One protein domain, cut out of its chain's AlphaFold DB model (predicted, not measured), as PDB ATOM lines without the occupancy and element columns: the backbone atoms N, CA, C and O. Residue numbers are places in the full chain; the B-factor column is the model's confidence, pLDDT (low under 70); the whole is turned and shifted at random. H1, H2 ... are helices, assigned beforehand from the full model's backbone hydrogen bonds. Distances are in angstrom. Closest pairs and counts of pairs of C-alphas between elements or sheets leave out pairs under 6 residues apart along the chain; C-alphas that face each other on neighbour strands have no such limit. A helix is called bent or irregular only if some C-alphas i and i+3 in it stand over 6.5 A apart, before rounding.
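Overview. This is residues 2 to 50 of the 50 residues of an uncharacterized protein of marine metagenome (UniProt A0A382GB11). A small head of loops, with the short helices H1 and H2, leads into a single helical arm: residues 36 to 50, with H3, stick out from it and make much of the length. The printed part has 49 residues with three named helices, H1, H2 and H3, and no named strand; its class is all helix, though only 23 residues are in named elements. It is only just loose, close to extended, with a radius of gyration of the C-alphas of 14.3 A and spans of 45 by 19 by 19 A.

Along the chain. Residues 2 to 17 hold no named element. H1 is residues 18 to 21, from C-alpha 18 at (-32.225, 39.457, -23.129). H2 is residues 29 to 35, 9.9 A long, and only just irregular: C-alphas 30 and 33 are 6.8 A apart. H3, residues 37 to 48, is 15.9 A long and ends with C-alpha 48 at (2.153, 43.420, -9.116).

Arrangement. H1 is apart from H2 and H3. H2 and H3 meet only through their tight link of 1 residue. In H3 every O i to N i+4 pair is within hydrogen-bond range; H2 has 1 of 3, and 3 of 4 O i to N i+3 pairs; H1 is too short for an O i to N i+4 pair.

Size, cuts and confidence. The C-alphas of Glu 2 and Lys 50, the farthest apart, are 46.3 A apart. The printed part has no cut, and no link between helices is long. Confidence is low, under 70, at residues 2 to 6, 17 to 25 and 44 to 50.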
ATOM      1  N   GLU A   2     -31.211  29.029 -35.333       42.97
ATOM      2  CA  GLU A   2     -30.404  28.671 -34.167       42.97
ATOM      3  C   GLU A   2     -31.018  29.325 -32.926       42.97
ATOM      4  O   GLU A   2     -31.101  30.549 -32.831       42.97
ATOM      5  N   ASN A   3     -31.517  28.499 -32.005       45.41
ATOM      6  CA  ASN A   3     -32.012  28.937 -30.707       45.41
ATOM      7  C   ASN A   3     -30.830  29.514 -29.917       45.41
ATOM      8  O   ASN A   3     -30.123  28.776 -29.230       45.41
ATOM      9  N   MET A   4     -30.594  30.824 -30.036       53.66
ATOM     10  CA  MET A   4     -29.720  31.578 -29.140       53.66
ATOM     11  C   MET A   4     -30.364  31.559 -27.759       53.66
ATOM     12  O   MET A   4     -31.120  32.448 -27.396       53.66
ATOM     13  N   THR A   5     -30.130  30.468 -27.034       57.84
ATOM     14  CA  THR A   5     -30.615  30.259 -25.678       57.84
ATOM     15  C   THR A   5     -30.281  31.472 -24.830       57.84
ATOM     16  O   THR A   5     -29.104  31.828 -24.741       57.84
ATOM     17  N   ASP A   6     -31.299  32.012 -24.156       67.88
ATOM     18  CA  ASP A   6     -31.236  33.052 -23.128       67.88
ATOM     19  C   ASP A   6     -30.409  32.643 -21.904       67.88
ATOM     20  O   ASP A   6     -30.756  32.951 -20.777       67.88
ATOM     21  N   LYS A   7     -29.332  31.881 -22.064       71.88
ATOM     22  CA  LYS A   7     -28.587  31.257 -20.982       71.88
ATOM     23  C   LYS A   7     -27.291  32.007 -20.751       71.88
ATOM     24  O   LYS A   7     -26.515  32.264 -21.667       71.88
ATOM     25  N   CYS A   8     -27.009  32.312 -19.490       78.38
ATOM     26  CA  CYS A   8     -25.732  32.895 -19.124       78.38
ATOM     27  C   CYS A   8     -24.611  31.897 -19.418       78.38
ATOM     28  O   CYS A   8     -24.577  30.804 -18.853       78.38
ATOM     29  N   LYS A   9     -23.631  32.330 -20.210       75.38
ATOM     30  CA  LYS A   9     -22.429  31.571 -20.595       75.38
ATOM     31  C   LYS A   9     -21.664  30.926 -19.428       75.38
ATOM     32  O   LYS A   9     -20.961  29.944 -19.625       75.38
ATOM     33  N   TYR A  10     -21.789  31.463 -18.212       82.12
ATOM     34  CA  TYR A  10     -21.019  31.027 -17.040       82.12
ATOM     35  C   TYR A  10     -21.756  30.096 -16.077       82.12
ATOM     36  O   TYR A  10     -21.107  29.450 -15.253       82.12
ATOM     37  N   CYS A  11     -23.087  30.077 -16.102       82.62
ATOM     38  CA  CYS A  11     -23.877  29.254 -15.183       82.62
ATOM     39  C   CYS A  11     -24.995  28.465 -15.871       82.62
ATOM     40  O   CYS A  11     -25.674  27.693 -15.204       82.62
ATOM     41  N   GLY A  12     -25.212  28.668 -17.174       77.62
ATOM     42  CA  GLY A  12     -26.213  27.966 -17.976       77.62
ATOM     43  C   GLY A  12     -27.668  28.288 -17.623       77.62
ATOM     44  O   GLY A  12     -28.569  27.768 -18.275       77.62
ATOM     45  N   LYS A  13     -27.914  29.131 -16.611       81.88
ATOM     46  CA  LYS A  13     -29.260  29.556 -16.207       81.88
ATOM     47  C   LYS A  13     -29.809  30.602 -17.165       81.88
ATOM     48  O   LYS A  13     -29.042  31.373 -17.741       81.88
ATOM     49  N   GLU A  14     -31.129  30.671 -17.264       77.56
ATOM     50  CA  GLU A  14     -31.815  31.660 -18.090       77.56
ATOM     51  C   GLU A  14     -31.629  33.089 -17.545       77.56
ATOM     52  O   GLU A  14     -31.659  33.337 -16.335       77.56
ATOM     53  N   VAL A  15     -31.399  34.040 -18.440       75.12
ATOM     54  CA  VAL A  15     -31.168  35.459 -18.198       75.12
ATOM     55  C   VAL A  15     -32.425  36.194 -18.639       75.12
ATOM     56  O   VAL A  15     -32.673  36.392 -19.825       75.12
ATOM     57  N   LYS A  16     -33.245  36.604 -17.669       70.38
ATOM     58  CA  LYS A  16     -34.455  37.384 -17.951       70.38
ATOM     59  C   LYS A  16     -34.072  38.755 -18.520       70.38
ATOM     60  O   LYS A  16     -33.233  39.439 -17.941       70.38
ATOM     61  N   GLY A  17     -34.708  39.157 -19.623       65.69
ATOM     62  CA  GLY A  17     -34.546  40.488 -20.224       65.69
ATOM     63  C   GLY A  17     -33.612  40.561 -21.434       65.69
ATOM     64  O   GLY A  17     -33.351  41.662 -21.916       65.69
ATOM     65  N   GLN A  18     -33.139  39.430 -21.979       64.25
ATOM     66  CA  GLN A  18     -32.225  39.457 -23.129       64.25
ATOM     67  C   GLN A  18     -32.824  40.113 -24.379       64.25
ATOM     68  O   GLN A  18     -32.123  40.770 -25.148       64.25
ATOM     69  N   GLN A  19     -34.149  40.038 -24.522       64.88
ATOM     70  CA  GLN A  19     -34.894  40.648 -25.620       64.88
ATOM     71  C   GLN A  19     -34.744  42.180 -25.699       64.88
ATOM     72  O   GLN A  19     -34.875  42.731 -26.791       64.88
ATOM     73  N   GLN A  20     -34.434  42.862 -24.587       67.44
ATOM     74  CA  GLN A  20     -34.197  44.314 -24.559       67.44
ATOM     75  C   GLN A  20     -32.773  44.702 -24.982       67.44
ATOM     76  O   GLN A  20     -32.545  45.848 -25.357       67.44
ATOM     77  N   TYR A  21     -31.831  43.757 -24.976       64.62
ATOM     78  CA  TYR A  21     -30.439  43.986 -25.371       64.62
ATOM     79  C   TYR A  21     -30.042  43.066 -26.532       64.62
ATOM     80  O   TYR A  21     -28.975  42.444 -26.521       64.62
ATOM     81  N   LYS A  22     -30.919  42.949 -27.542       55.47
ATOM     82  CA  LYS A  22     -30.633  42.195 -28.772       55.47
ATOM     83  C   LYS A  22     -29.300  42.662 -29.370       55.47
ATOM     84  O   LYS A  22     -29.177  43.813 -29.775       55.47
ATOM     85  N   GLY A  23     -28.323  41.754 -29.414       63.75
ATOM     86  CA  GLY A  23     -26.971  42.002 -29.934       63.75
ATOM     87  C   GLY A  23     -25.860  42.062 -28.877       63.75
ATOM     88  O   GLY A  23     -24.693  42.077 -29.252       63.75
ATOM     89  N   ALA A  24     -26.186  42.053 -27.579       66.00
ATOM     90  CA  ALA A  24     -25.196  42.026 -26.502       66.00
ATOM     91  C   ALA A  24     -25.041  40.623 -25.881       66.00
ATOM     92  O   ALA A  24     -26.026  39.923 -25.629       66.00
ATOM     93  N   GLU A  25     -23.800  40.226 -25.568       67.81
ATOM     94  CA  GLU A  25     -23.531  39.065 -24.709       67.81
ATOM     95  C   GLU A  25     -23.996  39.384 -23.276       67.81
ATOM     96  O   GLU A  25     -23.295  40.054 -22.515       67.81
ATOM     97  N   ILE A  26     -25.185  38.907 -22.888       73.50
ATOM     98  CA  ILE A  26     -25.694  39.116 -21.527       73.50
ATOM     99  C   ILE A  26     -25.226  38.002 -20.601       73.50
ATOM    100  O   ILE A  26     -25.331  36.806 -20.877       73.50
ATOM    101  N   THR A  27     -24.737  38.414 -19.440       75.19
ATOM    102  CA  THR A  27     -24.374  37.528 -18.341       75.19
ATOM    103  C   THR A  27     -25.127  37.961 -17.092       75.19
ATOM    104  O   THR A  27     -25.435  39.142 -16.931       75.19
ATOM    105  N   HIS A  28     -25.458  37.026 -16.193       83.38
ATOM    106  CA  HIS A  28     -26.051  37.432 -14.917       83.38
ATOM    107  C   HIS A  28     -25.093  38.351 -14.169       83.38
ATOM    108  O   HIS A  28     -23.889  38.094 -14.151       83.38
ATOM    109  N   ALA A  29     -25.637  39.332 -13.450       77.56
ATOM    110  CA  ALA A  29     -24.853  40.183 -12.560       77.56
ATOM    111  C   ALA A  29     -23.992  39.354 -11.586       77.56
ATOM    112  O   ALA A  29     -22.820  39.648 -11.394       77.56
ATOM    113  N   ALA A  30     -24.507  38.231 -11.071       80.44
ATOM    114  CA  ALA A  30     -23.732  37.317 -10.223       80.44
ATOM    115  C   ALA A  30     -22.552  36.633 -10.953       80.44
ATOM    116  O   ALA A  30     -21.554  36.262 -10.337       80.44
ATOM    117  N   CYS A  31     -22.647  36.464 -12.272       83.31
ATOM    118  CA  CYS A  31     -21.620  35.846 -13.106       83.31
ATOM    119  C   CYS A  31     -20.656  36.861 -13.738       83.31
ATOM    120  O   CYS A  31     -19.615  36.447 -14.254       83.31
ATOM    121  N   ILE A  32     -20.938  38.169 -13.652       82.00
ATOM    122  CA  ILE A  32     -20.080  39.225 -14.215       82.00
ATOM    123  C   ILE A  32     -18.659  39.145 -13.659       82.00
ATOM    124  O   ILE A  32     -17.685  39.426 -14.349       82.00
ATOM    125  N   HIS A  33     -18.514  38.665 -12.423       80.69
ATOM    126  CA  HIS A  33     -17.220  38.474 -11.796       80.69
ATOM    127  C   HIS A  33     -16.319  37.495 -12.553       80.69
ATOM    128  O   HIS A  33     -15.107  37.714 -12.589       80.69
ATOM    129  N   LYS A  34     -16.904  36.446 -13.145       80.69
ATOM    130  CA  LYS A  34     -16.196  35.465 -13.973       80.69
ATOM    131  C   LYS A  34     -15.846  36.056 -15.338       80.69
ATOM    132  O   LYS A  34     -14.729  35.854 -15.801       80.69
ATOM    133  N   ALA A  35     -16.740  36.853 -15.927       78.19
ATOM    134  CA  ALA A  35     -16.448  37.600 -17.154       78.19
ATOM    135  C   ALA A  35     -15.277  38.575 -16.968       78.19
ATOM    136  O   ALA A  35     -14.328  38.596 -17.747       78.19
ATOM    137  N   MET A  36     -15.283  39.302 -15.852       77.94
ATOM    138  CA  MET A  36     -14.247  40.264 -15.486       77.94
ATOM    139  C   MET A  36     -12.998  39.612 -14.880       77.94
ATOM    140  O   MET A  36     -12.052  40.320 -14.546       77.94
ATOM    141  N   ALA A  37     -12.956  38.286 -14.701       81.81
ATOM    142  CA  ALA A  37     -11.807  37.608 -14.097       81.81
ATOM    143  C   ALA A  37     -10.544  37.757 -14.958       81.81
ATOM    144  O   ALA A  37      -9.472  38.020 -14.423       81.81
ATOM    145  N   ASN A  38     -10.679  37.675 -16.286       74.31
ATOM    146  CA  ASN A  38      -9.558  37.854 -17.214       74.31
ATOM    147  C   ASN A  38      -9.002  39.292 -17.152       74.31
ATOM    148  O   ASN A  38      -7.794  39.496 -17.056       74.31
ATOM    149  N   ILE A  39      -9.890  40.290 -17.093       79.44
ATOM    150  CA  ILE A  39      -9.511  41.701 -16.928       79.44
ATOM    151  C   ILE A  39      -8.854  41.922 -15.561       79.44
ATOM    152  O   ILE A  39      -7.799  42.540 -15.484       79.44
ATOM    153  N   ARG A  40      -9.418  41.368 -14.481       77.00
ATOM    154  CA  ARG A  40      -8.830  41.456 -13.135       77.00
ATOM    155  C   ARG A  40      -7.458  40.809 -13.052       77.00
ATOM    156  O   ARG A  40      -6.591  41.364 -12.384       77.00
ATOM    157  N   ALA A  41      -7.241  39.686 -13.729       76.31
ATOM    158  CA  ALA A  41      -5.929  39.058 -13.806       76.31
ATOM    159  C   ALA A  41      -4.922  39.990 -14.493       76.31
ATOM    160  O   ALA A  41      -3.864  40.246 -13.923       76.31
ATOM    161  N   LYS A  42      -5.290  40.597 -15.632       74.94
ATOM    162  CA  LYS A  42      -4.456  41.596 -16.322       74.94
ATOM    163  C   LYS A  42      -4.159  42.810 -15.439       74.94
ATOM    164  O   LYS A  42      -3.002  43.172 -15.270       74.94
ATOM    165  N   VAL A  43      -5.170  43.405 -14.803       76.44
ATOM    166  CA  VAL A  43      -4.996  44.543 -13.878       76.44
ATOM    167  C   VAL A  43      -4.108  44.167 -12.687       76.44
ATOM    168  O   VAL A  43      -3.260  44.951 -12.269       76.44
ATOM    169  N   THR A  44      -4.258  42.954 -12.152       69.62
ATOM    170  CA  THR A  44      -3.409  42.449 -11.062       69.62
ATOM    171  C   THR A  44      -1.966  42.247 -11.520       69.62
ATOM    172  O   THR A  44      -1.056  42.552 -10.757       69.62
ATOM    173  N   GLN A  45      -1.743  41.787 -12.758       63.56
ATOM    174  CA  GLN A  45      -0.411  41.704 -13.363       63.56
ATOM    175  C   GLN A  45       0.231  43.093 -13.485       63.56
ATOM    176  O   GLN A  45       1.369  43.252 -13.061       63.56
ATOM    177  N   PHE A  46      -0.512  44.112 -13.938       66.88
ATOM    178  CA  PHE A  46      -0.028  45.501 -13.944       66.88
ATOM    179  C   PHE A  46       0.292  46.020 -12.534       66.88
ATOM    180  O   PHE A  46       1.309  46.673 -12.333       66.88
ATOM    181  N   ARG A  47      -0.544  45.709 -11.535       65.31
ATOM    182  CA  ARG A  47      -0.358  46.181 -10.151       65.31
ATOM    183  C   ARG A  47       0.776  45.469  -9.402       65.31
ATOM    184  O   ARG A  47       1.319  46.040  -8.463       65.31
ATOM    185  N   ARG A  48       1.095  44.222  -9.760       61.72
ATOM    186  CA  ARG A  48       2.153  43.420  -9.116       61.72
ATOM    187  C   ARG A  48       3.518  43.521  -9.796       61.72
ATOM    188  O   ARG A  48       4.477  43.008  -9.231       61.72
ATOM    189  N   GLY A  49       3.630  44.157 -10.958       59.88
ATOM    190  CA  GLY A  49       4.928  44.303 -11.605       59.88
ATOM    191  C   GLY A  49       4.897  45.160 -12.859       59.88
ATOM    192  O   GLY A  49       4.682  44.657 -13.960       59.88
ATOM    193  N   LYS A  50       5.242  46.432 -12.701       51.31
ATOM    194  CA  LYS A  50       6.608  46.856 -13.009       51.31
ATOM    195  C   LYS A  50       7.005  48.006 -12.099       51.31
ATOM    196  O   LYS A  50       6.145  48.884 -11.886       51.31
TER     197      LYS A  50